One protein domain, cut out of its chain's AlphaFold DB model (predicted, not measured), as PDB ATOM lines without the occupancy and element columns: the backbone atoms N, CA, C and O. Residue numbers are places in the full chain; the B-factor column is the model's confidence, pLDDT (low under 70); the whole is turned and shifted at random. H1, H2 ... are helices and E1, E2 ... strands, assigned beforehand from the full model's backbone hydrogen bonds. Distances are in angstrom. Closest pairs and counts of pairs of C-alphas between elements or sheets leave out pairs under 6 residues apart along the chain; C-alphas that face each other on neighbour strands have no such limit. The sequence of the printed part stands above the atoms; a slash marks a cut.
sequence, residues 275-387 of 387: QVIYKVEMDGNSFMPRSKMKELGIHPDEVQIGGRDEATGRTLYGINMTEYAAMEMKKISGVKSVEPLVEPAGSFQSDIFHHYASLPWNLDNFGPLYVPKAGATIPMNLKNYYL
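AT A GLANCE: This is residues 275 to 387 of the 387 residues of the protein "Signal peptidase I" of Sphingobacteriales bacterium (UniProt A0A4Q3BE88). With little regular structure, a strongly twisted sheet of four strands with H2 packed on it makes a head, from which a tail mostly of loops, with E5, runs away. The 113 printed residues, 45 in named elements, hold two helices and five strands, E1 H1 E2 E3 H2 E4 E5, class mixed; the antiparallel sheet runs E2 E3 E1 E4. It is loose, radius of gyration of the C-alphas 19.1 A, spanning 57 by 32 by 20 A.

HOW THE PARTS SIT: E1, residues 276 to 283, neighbours E3, residues 314 to 321 (N 280 and O 317, 2.8 A), and E4, residues 335 to 340 (N 279 and O 339, 2.8 A). E2, residues 304 to 308, forms a hairpin with E3 (N 306 and O 316, 2.8 A). H1, residues 290 to 295, is not on the sheet; H2, residues 323 to 329, is on it, height 8.3 A; its closest C-alphas to E4 are Ala 326 and Val 338, 6.5 A. Every O i to N i+4 pair in H1 and H2 is within hydrogen-bond range. E1, H1, E2 and E3, H2, E4 are split strand-helix-strand units, same-way strands with another between, both crossovers right-handed.

IN THESE COORDINATES: E1 starts at C-alpha 276 (3.137, -2.924, -29.222) and is 22.4 A long; E3 is 20.2 A. E5, residues 366 to 370, pairs with no named strand and ends at C-alpha 370 (4.636, -18.529, -10.857).

THE WHOLE: The C-alphas farthest apart, Ala 311 and Gly 375, are 59.7 A apart. The printed part has no cut; E4 to E5 is a long link. Residues 285 to 286 and 386 to 387 have pLDDT under 70.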
ATOM      1  N   GLN A 275      -1.010  -5.136 -30.438       87.00
ATOM      2  CA  GLN A 275      -0.315  -3.870 -30.580       87.00
ATOM      3  C   GLN A 275       0.857  -3.805 -29.598       87.00
ATOM      4  O   GLN A 275       0.769  -4.291 -28.469       87.00
ATOM      5  N   VAL A 276       1.960  -3.220 -30.047       88.00
ATOM      6  CA  VAL A 276       3.137  -2.924 -29.222       88.00
ATOM      7  C   VAL A 276       3.581  -1.495 -29.489       88.00
ATOM      8  O   VAL A 276       3.254  -0.930 -30.534       88.00
ATOM      9  N   ILE A 277       4.342  -0.920 -28.564       89.88
ATOM     10  CA  ILE A 277       4.862   0.433 -28.733       89.88
ATOM     11  C   ILE A 277       5.987   0.411 -29.774       89.88
ATOM     12  O   ILE A 277       6.943  -0.368 -29.685       89.88
ATOM     13  N   TYR A 278       5.871   1.288 -30.764       92.56
ATOM     14  CA  TYR A 278       6.921   1.614 -31.719       92.56
ATOM     15  C   TYR A 278       7.399   3.041 -31.487       92.56
ATOM     16  O   TYR A 278       6.600   3.956 -31.286       92.56
ATOM     17  N   LYS A 279       8.714   3.221 -31.577       93.06
ATOM     18  CA  LYS A 279       9.369   4.510 -31.731       93.06
ATOM     19  C   LYS A 279       9.322   4.898 -33.209       93.06
ATOM     20  O   LYS A 279       9.819   4.162 -34.065       93.06
ATOM     21  N   VAL A 280       8.727   6.049 -33.503       91.94
ATOM     22  CA  VAL A 280       8.602   6.601 -34.854       91.94
ATOM     23  C   VAL A 280       9.299   7.953 -34.920       91.94
ATOM     24  O   VAL A 280       8.967   8.863 -34.163       91.94
ATOM     25  N   GLU A 281      10.260   8.088 -35.832       91.12
ATOM     26  CA  GLU A 281      10.933   9.358 -36.124       91.12
ATOM     27  C   GLU A 281      10.347   9.976 -37.387       91.12
ATOM     28  O   GLU A 281      10.294   9.322 -38.434       91.12
ATOM     29  N   MET A 282       9.942  11.242 -37.306       88.69
ATOM     30  CA  MET A 282       9.394  11.980 -38.445       88.69
ATOM     31  C   MET A 282      10.070  13.336 -38.642       88.69
ATOM     32  O   MET A 282      10.526  13.968 -37.687       88.69
ATOM     33  N   ASP A 283      10.109  13.800 -39.890       86.19
ATOM     34  CA  ASP A 283      10.545  15.152 -40.235       86.19
ATOM     35  C   ASP A 283       9.515  16.196 -39.767       86.19
ATOM     36  O   ASP A 283       8.339  16.144 -40.129       86.19
ATOM     37  N   GLY A 284       9.975  17.202 -39.018       75.44
ATOM     38  CA  GLY A 284       9.139  18.319 -38.576       75.44
ATOM     39  C   GLY A 284       8.114  17.952 -37.494       75.44
ATOM     40  O   GLY A 284       8.254  16.954 -36.794       75.44
ATOM     41  N   ASN A 285       7.097  18.807 -37.326       66.38
ATOM     42  CA  ASN A 285       6.092  18.704 -36.250       66.38
ATOM     43  C   ASN A 285       4.713  18.216 -36.723       66.38
ATOM     44  O   ASN A 285       3.809  18.055 -35.905       66.38
ATOM     45  N   SER A 286       4.505  18.057 -38.033       64.56
ATOM     46  CA  SER A 286       3.195  17.666 -38.553       64.56
ATOM     47  C   SER A 286       3.052  16.154 -38.462       64.56
ATOM     48  O   SER A 286       3.603  15.414 -39.277       64.56
ATOM     49  N   PHE A 287       2.323  15.702 -37.446       70.19
ATOM     50  CA  PHE A 287       1.898  14.314 -37.378       70.19
ATOM     51  C   PHE A 287       0.895  14.010 -38.503       70.19
ATOM     52  O   PHE A 287       0.250  14.917 -39.036       70.19
ATOM     53  N   MET A 288       0.762  12.739 -38.890       75.06
ATOM     54  CA  MET A 288      -0.133  12.356 -39.986       75.06
ATOM     55  C   MET A 288      -1.603  12.729 -39.704       75.06
ATOM     56  O   MET A 288      -2.015  12.796 -38.542       75.06
ATOM     57  N   PRO A 289      -2.435  12.929 -40.746       81.56
ATOM     58  CA  PRO A 289      -3.850  13.238 -40.564       81.56
ATOM     59  C   PRO A 289      -4.580  12.171 -39.737       81.56
ATOM     60  O   PRO A 289      -4.386  10.974 -39.957       81.56
ATOM     61  N   ARG A 290      -5.505  12.596 -38.861       83.38
ATOM     62  CA  ARG A 290      -6.324  11.694 -38.019       83.38
ATOM     63  C   ARG A 290      -7.054  10.607 -38.819       83.38
ATOM     64  O   ARG A 290      -7.225   9.499 -38.326       83.38
ATOM     65  N   SER A 291      -7.465  10.902 -40.054       81.88
ATOM     66  CA  SER A 291      -8.094   9.922 -40.949       81.88
ATOM     67  C   SER A 291      -7.166   8.752 -41.275       81.88
ATOM     68  O   SER A 291      -7.605   7.605 -41.234       81.88
ATOM     69  N   LYS A 292      -5.883   9.026 -41.535       83.06
ATOM     70  CA  LYS A 292      -4.890   7.992 -41.838       83.06
ATOM     71  C   LYS A 292      -4.520   7.181 -40.599       83.06
ATOM     72  O   LYS A 292      -4.344   5.976 -40.701       83.06
ATOM     73  N   MET A 293      -4.468   7.823 -39.432       85.56
ATOM     74  CA  MET A 293      -4.280   7.121 -38.156       85.56
ATOM     75  C   MET A 293      -5.394   6.107 -37.913       85.56
ATOM     76  O   MET A 293      -5.120   4.942 -37.649       85.56
ATOM     77  N   LYS A 294      -6.649   6.538 -38.092       84.12
ATOM     78  CA  LYS A 294      -7.819   5.677 -37.924       84.12
ATOM     79  C   LYS A 294      -7.832   4.514 -38.921       84.12
ATOM     80  O   LYS A 294      -8.188   3.408 -38.541       84.12
ATOM     81  N   GLU A 295      -7.414   4.740 -40.169       85.00
ATOM     82  CA  GLU A 295      -7.255   3.678 -41.178       85.00
ATOM     83  C   GLU A 295      -6.236   2.609 -40.746       85.00
ATOM     84  O   GLU A 295      -6.403   1.434 -41.060       85.00
ATOM     85  N   LEU A 296      -5.197   3.010 -40.010       86.88
ATOM     86  CA  LEU A 296      -4.153   2.121 -39.497       86.88
ATOM     87  C   LEU A 296      -4.459   1.549 -38.099       86.88
ATOM     88  O   LEU A 296      -3.598   0.872 -37.542       86.88
ATOM     89  N   GLY A 297      -5.638   1.823 -37.526       85.00
ATOM     90  CA  GLY A 297      -5.999   1.372 -36.173       85.00
ATOM     91  C   GLY A 297      -5.230   2.087 -35.054       85.00
ATOM     92  O   GLY A 297      -5.033   1.532 -33.978       85.00
ATOM     93  N   ILE A 298      -4.745   3.305 -35.315       87.44
ATOM     94  CA  ILE A 298      -3.965   4.104 -34.365       87.44
ATOM     95  C   ILE A 298      -4.872   5.137 -33.711       87.44
ATOM     96  O   ILE A 298      -5.439   5.994 -34.398       87.44
ATOM     97  N   HIS A 299      -4.937   5.114 -32.381       83.81
ATOM     98  CA  HIS A 299      -5.685   6.100 -31.607       83.81
ATOM     99  C   HIS A 299      -4.893   7.387 -31.419       83.81
ATOM    100  O   HIS A 299      -3.841   7.362 -30.780       83.81
ATOM    101  N   PRO A 300      -5.384   8.534 -31.930       81.75
ATOM    102  CA  PRO A 300      -4.688   9.808 -31.785       81.75
ATOM    103  C   PRO A 300      -4.420  10.209 -30.342       81.75
ATOM    104  O   PRO A 300      -3.392  10.822 -30.071       81.75
ATOM    105  N   ASP A 301      -5.315   9.830 -29.435       80.94
ATOM    106  CA  ASP A 301      -5.229  10.187 -28.022       80.94
ATOM    107  C   ASP A 301      -4.242   9.292 -27.245       80.94
ATOM    108  O   ASP A 301      -3.875   9.620 -26.119       80.94
ATOM    109  N   GLU A 302      -3.762   8.197 -27.849       81.69
ATOM    110  CA  GLU A 302      -2.733   7.315 -27.273       81.69
ATOM    111  C   GLU A 302      -1.319   7.591 -27.811       81.69
ATOM    112  O   GLU A 302      -0.348   7.001 -27.334       81.69
ATOM    113  N   VAL A 303      -1.170   8.483 -28.800       85.94
ATOM    114  CA  VAL A 303       0.146   8.834 -29.351       85.94
ATOM    115  C   VAL A 303       0.934   9.673 -28.351       85.94
ATOM    116  O   VAL A 303       0.547  10.785 -27.994       85.94
ATOM    117  N   GLN A 304       2.094   9.162 -27.949       85.69
ATOM    118  CA  GLN A 304       3.011   9.839 -27.039       85.69
ATOM    119  C   GLN A 304       4.038  10.641 -27.840       85.69
ATOM    120  O   GLN A 304       4.652  10.117 -28.768       85.69
ATOM    121  N   ILE A 305       4.264  11.905 -27.480       84.62
ATOM    122  CA  ILE A 305       5.281  12.752 -28.120       84.62
ATOM    123  C   ILE A 305       6.535  12.742 -27.243       84.62
ATOM    124  O   ILE A 305       6.532  13.288 -26.143       84.62
ATOM    125  N   GLY A 306       7.604  12.118 -27.738       78.31
ATOM    126  CA  GLY A 306       8.877  11.933 -27.028       78.31
ATOM    127  C   GLY A 306       9.833  13.128 -27.101       78.31
ATOM    128  O   GLY A 306      10.920  13.070 -26.536       78.31
ATOM    129  N   GLY A 307       9.447  14.203 -27.794       81.75
ATOM    130  CA  GLY A 307      10.242  15.422 -27.958       81.75
ATOM    131  C   GLY A 307      10.829  15.587 -29.360       81.75
ATOM    132  O   GLY A 307      10.624  14.758 -30.249       81.75
ATOM    133  N   ARG A 308      11.536  16.702 -29.567       83.62
ATOM    134  CA  ARG A 308      12.172  17.055 -30.840       83.62
ATOM    135  C   ARG A 308      13.684  17.009 -30.691       83.62
ATOM    136  O   ARG A 308      14.234  17.615 -29.777       83.62
ATOM    137  N   ASP A 309      14.339  16.324 -31.609       83.44
ATOM    138  CA  ASP A 309      15.785  16.360 -31.744       83.44
ATOM    139  C   ASP A 309      16.183  17.699 -32.388       83.44
ATOM    140  O   ASP A 309      15.808  17.996 -33.525       83.44
ATOM    141  N   GLU A 310      16.901  18.538 -31.642       82.06
ATOM    142  CA  GLU A 310      17.294  19.884 -32.078       82.06
ATOM    143  C   GLU A 310      18.335  19.872 -33.206       82.06
ATOM    144  O   GLU A 310      18.356  20.787 -34.029       82.06
ATOM    145  N   ALA A 311      19.171  18.832 -33.284       82.38
ATOM    146  CA  ALA A 311      20.229  18.725 -34.283       82.38
ATOM    147  C   ALA A 311      19.682  18.294 -35.650       82.38
ATOM    148  O   ALA A 311      20.136  18.769 -36.692       82.38
ATOM    149  N   THR A 312      18.699  17.395 -35.655       83.06
ATOM    150  CA  THR A 312      18.089  16.868 -36.886       83.06
ATOM    151  C   THR A 312      16.760  17.537 -37.231       83.06
ATOM    152  O   THR A 312      16.268  17.391 -38.351       83.06
ATOM    153  N   GLY A 313      16.162  18.262 -36.285       83.00
ATOM    154  CA  GLY A 313      14.845  18.877 -36.411       83.00
ATOM    155  C   GLY A 313      13.682  17.880 -36.414       83.00
ATOM    156  O   GLY A 313      12.557  18.306 -36.699       83.00
ATOM    157  N   ARG A 314      13.939  16.597 -36.121       87.81
ATOM    158  CA  ARG A 314      12.977  15.485 -36.175       87.81
ATOM    159  C   ARG A 314      12.201  15.341 -34.874       87.81
ATOM    160  O   ARG A 314      12.737  15.605 -33.802       87.81
ATOM    161  N   THR A 315      10.964  14.874 -34.969       88.75
ATOM    162  CA  THR A 315      10.112  14.610 -33.804       88.75
ATOM    163  C   THR A 315      10.000  13.115 -33.552       88.75
ATOM    164  O   THR A 315       9.869  12.323 -34.490       88.75
ATOM    165  N   LEU A 316      10.055  12.746 -32.273       89.75
ATOM    166  CA  LEU A 316       9.912  11.385 -31.784       89.75
ATOM    167  C   LEU A 316       8.489  11.119 -31.309       89.75
ATOM    168  O   LEU A 316       7.947  11.875 -30.502       89.75
ATOM    169  N   TYR A 317       7.924  10.003 -31.755       90.00
ATOM    170  CA  TYR A 317       6.610   9.530 -31.338       90.00
ATOM    171  C   TYR A 317       6.696   8.103 -30.788       90.00
ATOM    172  O   TYR A 317       7.375   7.255 -31.363       90.00
ATOM    173  N   GLY A 318       5.998   7.840 -29.685       90.81
ATOM    174  CA  GLY A 318       5.699   6.505 -29.174       90.81
ATOM    175  C   GLY A 318       4.265   6.143 -29.540       90.81
ATOM    176  O   GLY A 318       3.337   6.859 -29.164       90.81
ATOM    177  N   ILE A 319       4.076   5.073 -30.312       90.69
ATOM    178  CA  ILE A 319       2.764   4.721 -30.870       90.69
ATOM    179  C   ILE A 319       2.486   3.233 -30.659       90.69
ATOM    180  O   ILE A 319       3.279   2.395 -31.089       90.69
ATOM    181  N   ASN A 320       1.340   2.907 -30.056       89.75
ATOM    182  CA  ASN A 320       0.798   1.548 -30.042       89.75
ATOM    183  C   ASN A 320       0.328   1.168 -31.449       89.75
ATOM    184  O   ASN A 320      -0.576   1.798 -31.996       89.75
ATOM    185  N   MET A 321       0.954   0.159 -32.053       90.25
ATOM    186  CA  MET A 321       0.616  -0.286 -33.405       90.25
ATOM    187  C   MET A 321       0.741  -1.796 -33.558       90.25
ATOM    188  O   MET A 321       1.566  -2.443 -32.907       90.25
ATOM    189  N   THR A 322      -0.035  -2.352 -34.487       90.25
ATOM    190  CA  THR A 322       0.212  -3.698 -35.012       90.25
ATOM    191  C   THR A 322       1.471  -3.707 -35.885       90.25
ATOM    192  O   THR A 322       1.916  -2.672 -36.385       90.25
ATOM    193  N   GLU A 323       2.043  -4.889 -36.124       88.94
ATOM    194  CA  GLU A 323       3.164  -5.040 -37.065       88.94
ATOM    195  C   GLU A 323       2.794  -4.560 -38.481       88.94
ATOM    196  O   GLU A 323       3.593  -3.901 -39.143       88.94
ATOM    197  N   TYR A 324       1.555  -4.810 -38.918       89.44
ATOM    198  CA  TYR A 324       1.033  -4.306 -40.190       89.44
ATOM    199  C   TYR A 324       0.994  -2.774 -40.234       89.44
ATOM    200  O   TYR A 324       1.535  -2.176 -41.164       89.44
ATOM    201  N   ALA A 325       0.425  -2.130 -39.212       91.06
ATOM    202  CA  ALA A 325       0.372  -0.672 -39.137       91.06
ATOM    203  C   ALA A 325       1.779  -0.053 -39.110       91.06
ATOM    204  O   ALA A 325       2.025   0.932 -39.804       91.06
ATOM    205  N   ALA A 326       2.733  -0.673 -38.408       92.00
ATOM    206  CA  ALA A 326       4.130  -0.250 -38.421       92.00
ATOM    207  C   ALA A 326       4.777  -0.380 -39.816       92.00
ATOM    208  O   ALA A 326       5.545   0.495 -40.222       92.00
ATOM    209  N   MET A 327       4.464  -1.435 -40.580       92.12
ATOM    210  CA  MET A 327       4.928  -1.586 -41.968       92.12
ATOM    211  C   MET A 327       4.334  -0.530 -42.905       92.12
ATOM    212  O   MET A 327       5.063   0.026 -43.726       92.12
ATOM    213  N   GLU A 328       3.042  -0.222 -42.778       91.81
ATOM    214  CA  GLU A 328       2.413   0.848 -43.559       91.81
ATOM    215  C   GLU A 328       2.939   2.230 -43.152       91.81
ATOM    216  O   GLU A 328       3.172   3.078 -44.014       91.81
ATOM    217  N   MET A 329       3.227   2.440 -41.865       90.06
ATOM    218  CA  MET A 329       3.805   3.686 -41.362       90.06
ATOM    219  C   MET A 329       5.153   4.001 -42.013       90.06
ATOM    220  O   MET A 329       5.401   5.147 -42.380       90.06
ATOM    221  N   LYS A 330       5.996   2.985 -42.244       91.25
ATOM    222  CA  LYS A 330       7.292   3.148 -42.933       91.25
ATOM    223  C   LYS A 330       7.167   3.697 -44.356       91.25
ATOM    224  O   LYS A 330       8.139   4.229 -44.879       91.25
ATOM    225  N   LYS A 331       6.001   3.557 -44.995       90.44
ATOM    226  CA  LYS A 331       5.754   4.025 -46.369       90.44
ATOM    227  C   LYS A 331       5.301   5.487 -46.428       90.44
ATOM    228  O   LYS A 331       5.208   6.048 -47.519       90.44
ATOM    229  N   ILE A 332       4.978   6.098 -45.289       86.31
ATOM    230  CA  ILE A 332       4.454   7.464 -45.232       86.31
ATOM    231  C   ILE A 332       5.592   8.467 -45.453       86.31
ATOM    232  O   ILE A 332       6.645   8.400 -44.819       86.31
ATOM    233  N   SER A 333       5.360   9.441 -46.336       85.81
ATOM    234  CA  SER A 333       6.310  10.528 -46.584       85.81
ATOM    235  C   SER A 333       6.601  11.306 -45.298       85.81
ATOM    236  O   SER A 333       5.680  11.740 -44.609       85.81
ATOM    237  N   GLY A 334       7.883  11.508 -45.000       86.00
ATOM    238  CA  GLY A 334       8.343  12.198 -43.792       86.00
ATOM    239  C   GLY A 334       8.665  11.274 -42.617       86.00
ATOM    240  O   GLY A 334       9.306  11.734 -41.679       86.00
ATOM    241  N   VAL A 335       8.318   9.981 -42.667       89.62
ATOM    242  CA  VAL A 335       8.772   8.988 -41.676       89.62
ATOM    243  C   VAL A 335      10.208   8.556 -41.996       89.62
ATOM    244  O   VAL A 335      10.522   8.214 -43.136       89.62
ATOM    245  N   LYS A 336      11.098   8.587 -40.999       91.12
ATOM    246  CA  LYS A 336      12.514   8.188 -41.123       91.12
ATOM    247  C   LYS A 336      12.796   6.814 -40.562       91.12
ATOM    248  O   LYS A 336      13.525   6.046 -41.184       91.12
ATOM    249  N   SER A 337      12.222   6.506 -39.409       92.06
ATOM    250  CA  SER A 337      12.366   5.203 -38.777       92.06
ATOM    251  C   SER A 337      11.075   4.822 -38.064       92.06
ATOM    252  O   SER A 337      10.314   5.673 -37.604       92.06
ATOM    253  N   VAL A 338      10.819   3.517 -38.037       93.62
ATOM    254  CA  VAL A 338       9.744   2.885 -37.272       93.62
ATOM    255  C   VAL A 338      10.354   1.632 -36.679       93.62
ATOM    256  O   VAL A 338      10.557   0.631 -37.381       93.62
ATOM    257  N   GLU A 339      10.692   1.713 -35.403       93.56
ATOM    258  CA  GLU A 339      11.398   0.663 -34.685       93.56
ATOM    259  C   GLU A 339      10.619   0.272 -33.437       93.56
ATOM    260  O   GLU A 339      10.045   1.132 -32.772       93.56
ATOM    261  N   PRO A 340      10.559  -1.022 -33.103       91.38
ATOM    262  CA  PRO A 340      10.063  -1.457 -31.812       91.38
ATOM    263  C   PRO A 340      10.711  -0.698 -30.654       91.38
ATOM    264  O   PRO A 340      11.936  -0.702 -30.537       91.38
ATOM    265  N   LEU A 341       9.906  -0.103 -29.774       90.31
ATOM    266  CA  LEU A 341      10.418   0.371 -28.496       90.31
ATOM    267  C   LEU A 341      10.498  -0.839 -27.558       90.31
ATOM    268  O   LEU A 341       9.501  -1.540 -27.376       90.31
ATOM    269  N   VAL A 342      11.702  -1.128 -27.058       91.56
ATOM    270  CA  VAL A 342      11.957  -2.233 -26.128       91.56
ATOM    271  C   VAL A 342      12.835  -1.733 -24.993       91.56
ATOM    272  O   VAL A 342      13.990  -1.365 -25.214       91.56
ATOM    273  N   GLU A 343      12.302  -1.765 -23.781       91.50
ATOM    274  CA  GLU A 343      13.034  -1.462 -22.561       91.50
ATOM    275  C   GLU A 343      14.092  -2.542 -22.284       91.50
ATOM    276  O   GLU A 343      13.773  -3.739 -22.277       91.50
ATOM    277  N   PRO A 344      15.359  -2.168 -22.026       92.94
ATOM    278  CA  PRO A 344      16.408  -3.127 -21.712       92.94
ATOM    279  C   PRO A 344      16.072  -3.976 -20.482       92.94
ATOM    280  O   PRO A 344      15.507  -3.497 -19.496       92.94
ATOM    281  N   ALA A 345      16.477  -5.245 -20.497       92.44
ATOM    282  CA  ALA A 345      16.366  -6.098 -19.319       92.44
ATOM    283  C   ALA A 345      17.162  -5.498 -18.145       92.44
ATOM    284  O   ALA A 345      18.327  -5.132 -18.300       92.44
ATOM    285  N   GLY A 346      16.537  -5.411 -16.969       88.81
ATOM    286  CA  GLY A 346      17.132  -4.793 -15.780       88.81
ATOM    287  C   GLY A 346      16.838  -3.298 -15.611       88.81
ATOM    288  O   GLY A 346      17.166  -2.748 -14.561       88.81
ATOM    289  N   SER A 347      16.192  -2.650 -16.588       91.31
ATOM    290  CA  SER A 347      15.594  -1.321 -16.404       91.31
ATOM    291  C   SER A 347      14.349  -1.470 -15.526       91.31
ATOM    292  O   SER A 347      13.353  -2.030 -15.974       91.31
ATOM    293  N   PHE A 348      14.417  -1.079 -14.252       89.25
ATOM    294  CA  PHE A 348      13.307  -1.244 -13.307       89.25
ATOM    295  C   PHE A 348      12.209  -0.200 -13.540       89.25
ATOM    296  O   PHE A 348      12.488   0.998 -13.534       89.25
ATOM    297  N   GLN A 349      10.959  -0.655 -13.657       89.31
ATOM    298  CA  GLN A 349       9.782   0.207 -13.776       89.31
ATOM    299  C   GLN A 349       8.921   0.101 -12.509       89.31
ATOM    300  O   GLN A 349       8.413  -0.969 -12.174       89.31
ATOM    301  N   SER A 350       8.768   1.206 -11.775       86.12
ATOM    302  CA  SER A 350       8.128   1.198 -10.449       86.12
ATOM    303  C   SER A 350       6.613   0.988 -10.475       86.12
ATOM    304  O   SER A 350       6.033   0.620  -9.459       86.12
ATOM    305  N   ASP A 351       5.959   1.237 -11.601       85.06
ATOM    306  CA  ASP A 351       4.523   1.052 -11.847       85.06
ATOM    307  C   ASP A 351       4.164  -0.381 -12.283       85.06
ATOM    308  O   ASP A 351       2.987  -0.745 -12.296       85.06
ATOM    309  N   ILE A 352       5.159  -1.225 -12.567       85.31
ATOM    310  CA  ILE A 352       4.959  -2.635 -12.895       85.31
ATOM    311  C   ILE A 352       4.986  -3.469 -11.615       85.31
ATOM    312  O   ILE A 352       5.887  -3.349 -10.781       85.31
ATOM    313  N   PHE A 353       3.993  -4.354 -11.466       81.69
ATOM    314  CA  PHE A 353       3.981  -5.343 -10.389       81.69
ATOM    315  C   PHE A 353       5.316  -6.094 -10.399       81.69
ATOM    316  O   PHE A 353       5.761  -6.618 -11.410       81.69
ATOM    317  N   HIS A 354       6.053  -6.147  -9.311       71.38
ATOM    318  CA  HIS A 354       5.682  -6.114  -7.903       71.38
ATOM    319  C   HIS A 354       6.270  -4.877  -7.210       71.38
ATOM    320  O   HIS A 354       6.369  -4.858  -5.998       71.38
ATOM    321  N   HIS A 355       6.591  -3.815  -7.959       78.75
ATOM    322  CA  HIS A 355       6.997  -2.491  -7.454       78.75
ATOM    323  C   HIS A 355       8.317  -2.441  -6.653       78.75
ATOM    324  O   HIS A 355       8.630  -1.408  -6.058       78.75
ATOM    325  N   TYR A 356       9.136  -3.504  -6.669       77.38
ATOM    326  CA  TYR A 356      10.423  -3.559  -5.959       77.38
ATOM    327  C   TYR A 356      11.623  -3.724  -6.894       77.38
ATOM    328  O   TYR A 356      11.685  -4.649  -7.701       77.38
ATOM    329  N   ALA A 357      12.653  -2.901  -6.679       78.88
ATOM    330  CA  ALA A 357      13.885  -2.910  -7.472       78.88
ATOM    331  C   ALA A 357      14.715  -4.209  -7.359       78.88
ATOM    332  O   ALA A 357      15.582  -4.458  -8.192       78.88
ATOM    333  N   SER A 358      14.460  -5.057  -6.351       80.38
ATOM    334  CA  SER A 358      15.145  -6.352  -6.165       80.38
ATOM    335  C   SER A 358      14.884  -7.350  -7.299       80.38
ATOM    336  O   SER A 358      15.627  -8.319  -7.476       80.38
ATOM    337  N   LEU A 359      13.835  -7.105  -8.073       84.25
ATOM    338  CA  LEU A 359      13.493  -7.812  -9.295       84.25
ATOM    339  C   LEU A 359      13.176  -6.719 -10.324       84.25
ATOM    340  O   LEU A 359      12.031  -6.266 -10.398       84.25
ATOM    341  N   PRO A 360      14.194  -6.261 -11.070       87.56
ATOM    342  CA  PRO A 360      14.110  -5.098 -11.944       87.56
ATOM    343  C   PRO A 360      13.362  -5.441 -13.240       87.56
ATOM    344  O   PRO A 360      13.937  -5.496 -14.327       87.56
ATOM    345  N   TRP A 361      12.080  -5.763 -13.090       92.12
ATOM    346  CA  TRP A 361      11.169  -6.050 -14.186       92.12
ATOM    347  C   TRP A 361      10.648  -4.752 -14.795       92.12
ATOM    348  O   TRP A 361      10.493  -3.736 -14.113       92.12
ATOM    349  N   ASN A 362      10.354  -4.829 -16.084       92.62
ATOM    350  CA  ASN A 362       9.623  -3.817 -16.831       92.62
ATOM    351  C   ASN A 362       8.591  -4.489 -17.738       92.62
ATOM    352  O   ASN A 362       8.431  -5.714 -17.730       92.62
ATOM    353  N   LEU A 363       7.880  -3.668 -18.505       90.19
ATOM    354  CA  LEU A 363       6.804  -4.088 -19.398       90.19
ATOM    355  C   LEU A 363       7.268  -5.114 -20.453       90.19
ATOM    356  O   LEU A 363       6.527  -6.039 -20.789       90.19
ATOM    357  N   ASP A 364       8.519  -5.005 -20.906       92.94
ATOM    358  CA  ASP A 364       9.077  -5.830 -21.979       92.94
ATOM    359  C   ASP A 364       9.888  -7.027 -21.466       92.94
ATOM    360  O   ASP A 364      10.118  -7.990 -22.205       92.94
ATOM    361  N   ASN A 365      10.321  -6.986 -20.207       94.12
ATOM    362  CA  ASN A 365      11.149  -7.989 -19.552       94.12
ATOM    363  C   ASN A 365      10.638  -8.238 -18.127       94.12
ATOM    364  O   ASN A 365      11.009  -7.550 -17.175       94.12
ATOM    365  N   PHE A 366       9.795  -9.262 -17.984       93.62
ATOM    366  CA  PHE A 366       9.048  -9.555 -16.762       93.62
ATOM    367  C   PHE A 366       9.215 -11.012 -16.329       93.62
ATOM    368  O   PHE A 366       9.209 -11.929 -17.150       93.62
ATOM    369  N   GLY A 367       9.262 -11.256 -15.023       90.56
ATOM    370  CA  GLY A 367       9.277 -12.604 -14.468       90.56
ATOM    371  C   GLY A 367      10.671 -13.254 -14.417       90.56
ATOM    372  O   GLY A 367      11.699 -12.586 -14.551       90.56
ATOM    373  N   PRO A 368      10.739 -14.580 -14.204       91.00
ATOM    374  CA  PRO A 368       9.605 -15.501 -14.151       91.00
ATOM    375  C   PRO A 368       8.709 -15.268 -12.926       91.00
ATOM    376  O   PRO A 368       9.202 -15.052 -11.822       91.00
ATOM    377  N   LEU A 369       7.396 -15.365 -13.125       90.81
ATOM    378  CA  LEU A 369       6.386 -15.339 -12.068       90.81
ATOM    379  C   LEU A 369       5.584 -16.640 -12.115       90.81
ATOM    380  O   LEU A 369       5.092 -17.026 -13.171       90.81
ATOM    381  N   TYR A 370       5.475 -17.337 -10.987       91.25
ATOM    382  CA  TYR A 370       4.636 -18.529 -10.857       91.25
ATOM    383  C   TYR A 370       3.243 -18.126 -10.375       91.25
ATOM    384  O   TYR A 370       3.128 -17.476  -9.340       91.25
ATOM    385  N   VAL A 371       2.199 -18.524 -11.102       92.56
ATOM    386  CA  VAL A 371       0.799 -18.363 -10.700       92.56
ATOM    387  C   VAL A 371       0.416 -19.589  -9.872       92.56
ATOM    388  O   VAL A 371       0.277 -20.679 -10.428       92.56
ATOM    389  N   PRO A 372       0.245 -19.480  -8.548       91.38
ATOM    390  CA  PRO A 372       0.084 -20.657  -7.705       91.38
ATOM    391  C   PRO A 372      -1.247 -21.361  -7.968       91.38
ATOM    392  O   PRO A 372      -2.299 -20.728  -8.069       91.38
ATOM    393  N   LYS A 373      -1.220 -22.694  -8.055       93.94
ATOM    394  CA  LYS A 373      -2.447 -23.503  -8.030       93.94
ATOM    395  C   LYS A 373      -2.897 -23.781  -6.602       93.94
ATOM    396  O   LYS A 373      -2.086 -23.779  -5.682       93.94
ATOM    397  N   ALA A 374      -4.186 -24.061  -6.424       90.81
ATOM    398  CA  ALA A 374      -4.723 -24.450  -5.124       90.81
ATOM    399  C   ALA A 374      -3.919 -25.626  -4.534       90.81
ATOM    400  O   ALA A 374      -3.692 -26.631  -5.211       90.81
ATOM    401  N   GLY A 375      -3.463 -25.470  -3.289       92.31
ATOM    402  CA  GLY A 375      -2.614 -26.440  -2.593       92.31
ATOM    403  C   GLY A 375      -1.115 -26.361  -2.915       92.31
ATOM    404  O   GLY A 375      -0.349 -27.136  -2.351       92.31
ATOM    405  N   ALA A 376      -0.669 -25.455  -3.792       91.44
ATOM    406  CA  ALA A 376       0.757 -25.221  -4.008       91.44
ATOM    407  C   ALA A 376       1.391 -24.502  -2.806       91.44
ATOM    408  O   ALA A 376       0.792 -23.604  -2.217       91.44
ATOM    409  N   THR A 377       2.626 -24.873  -2.477       89.50
ATOM    410  CA  THR A 377       3.432 -24.237  -1.428       89.50
ATOM    411  C   THR A 377       4.531 -23.392  -2.055       89.50
ATOM    412  O   THR A 377       5.290 -23.895  -2.885       89.50
ATOM    413  N   ILE A 378       4.652 -22.133  -1.633       85.25
ATOM    414  CA  ILE A 378       5.719 -21.229  -2.072       85.25
ATOM    415  C   ILE A 378       6.619 -20.942  -0.868       85.25
ATOM    416  O   ILE A 378       6.130 -20.409   0.129       85.25
ATOM    417  N   PRO A 379       7.917 -21.283  -0.918       85.69
ATOM    418  CA  PRO A 379       8.837 -20.911   0.147       85.69
ATOM    419  C   PRO A 379       9.037 -19.392   0.134       85.69
ATOM    420  O   PRO A 379       9.513 -18.840  -0.862       85.69
ATOM    421  N   MET A 380       8.679 -18.723   1.231       85.81
ATOM    422  CA  MET A 380       8.876 -17.280   1.375       85.81
ATOM    423  C   MET A 380      10.369 -16.936   1.456       85.81
ATOM    424  O   MET A 380      11.138 -17.580   2.167       85.81
ATOM    425  N   ASN A 381      10.774 -15.907   0.724       83.88
ATOM    426  CA  ASN A 381      12.115 -15.337   0.689       83.88
ATOM    427  C   ASN A 381      12.039 -13.860   0.256       83.88
ATOM    428  O   ASN A 381      10.994 -13.379  -0.173       83.88
ATOM    429  N   LEU A 382      13.164 -13.141   0.315       77.62
ATOM    430  CA  LEU A 382      13.233 -11.706  -0.013       77.62
ATOM    431  C   LEU A 382      12.788 -11.343  -1.444       77.62
ATOM    432  O   LEU A 382      12.553 -10.172  -1.721       77.62
ATOM    433  N   LYS A 383      12.673 -12.311  -2.360       72.81
ATOM    434  CA  LYS A 383      12.219 -12.078  -3.739       72.81
ATOM    435  C   LYS A 383      10.721 -12.299  -3.931       72.81
ATOM    436  O   LYS A 383      10.205 -11.910  -4.968       72.81
ATOM    437  N   ASN A 384      10.033 -12.957  -2.998       76.69
ATOM    438  CA  ASN A 384       8.629 -13.333  -3.179       76.69
ATOM    439  C   ASN A 384       7.731 -13.090  -1.962       76.69
ATOM    440  O   ASN A 384       6.556 -13.410  -2.036       76.69
ATOM    441  N   TYR A 385       8.239 -12.532  -0.863       72.81
ATOM    442  CA  TYR A 385       7.441 -12.309   0.349       72.81
ATOM    443  C   TYR A 385       6.316 -11.268   0.204       72.81
ATOM    444  O   TYR A 385       5.480 -11.160   1.096       72.81
ATOM    445  N   TYR A 386       6.307 -10.504  -0.891       65.75
ATOM    446  CA  TYR A 386       5.226  -9.587  -1.267       65.75
ATOM    447  C   TYR A 386       4.266 -10.158  -2.327       65.75
ATOM    448  O   TYR A 386       3.311  -9.473  -2.694       65.75
ATOM    449  N   LEU A 387       4.533 -11.367  -2.845       65.25
ATOM    450  CA  LEU A 387       3.593 -12.126  -3.680       65.25
ATOM    451  C   LEU A 387       2.563 -12.815  -2.781       65.25
ATOM    452  O   LEU A 387       1.389 -12.884  -3.206       65.25
TER     453      LEU A 387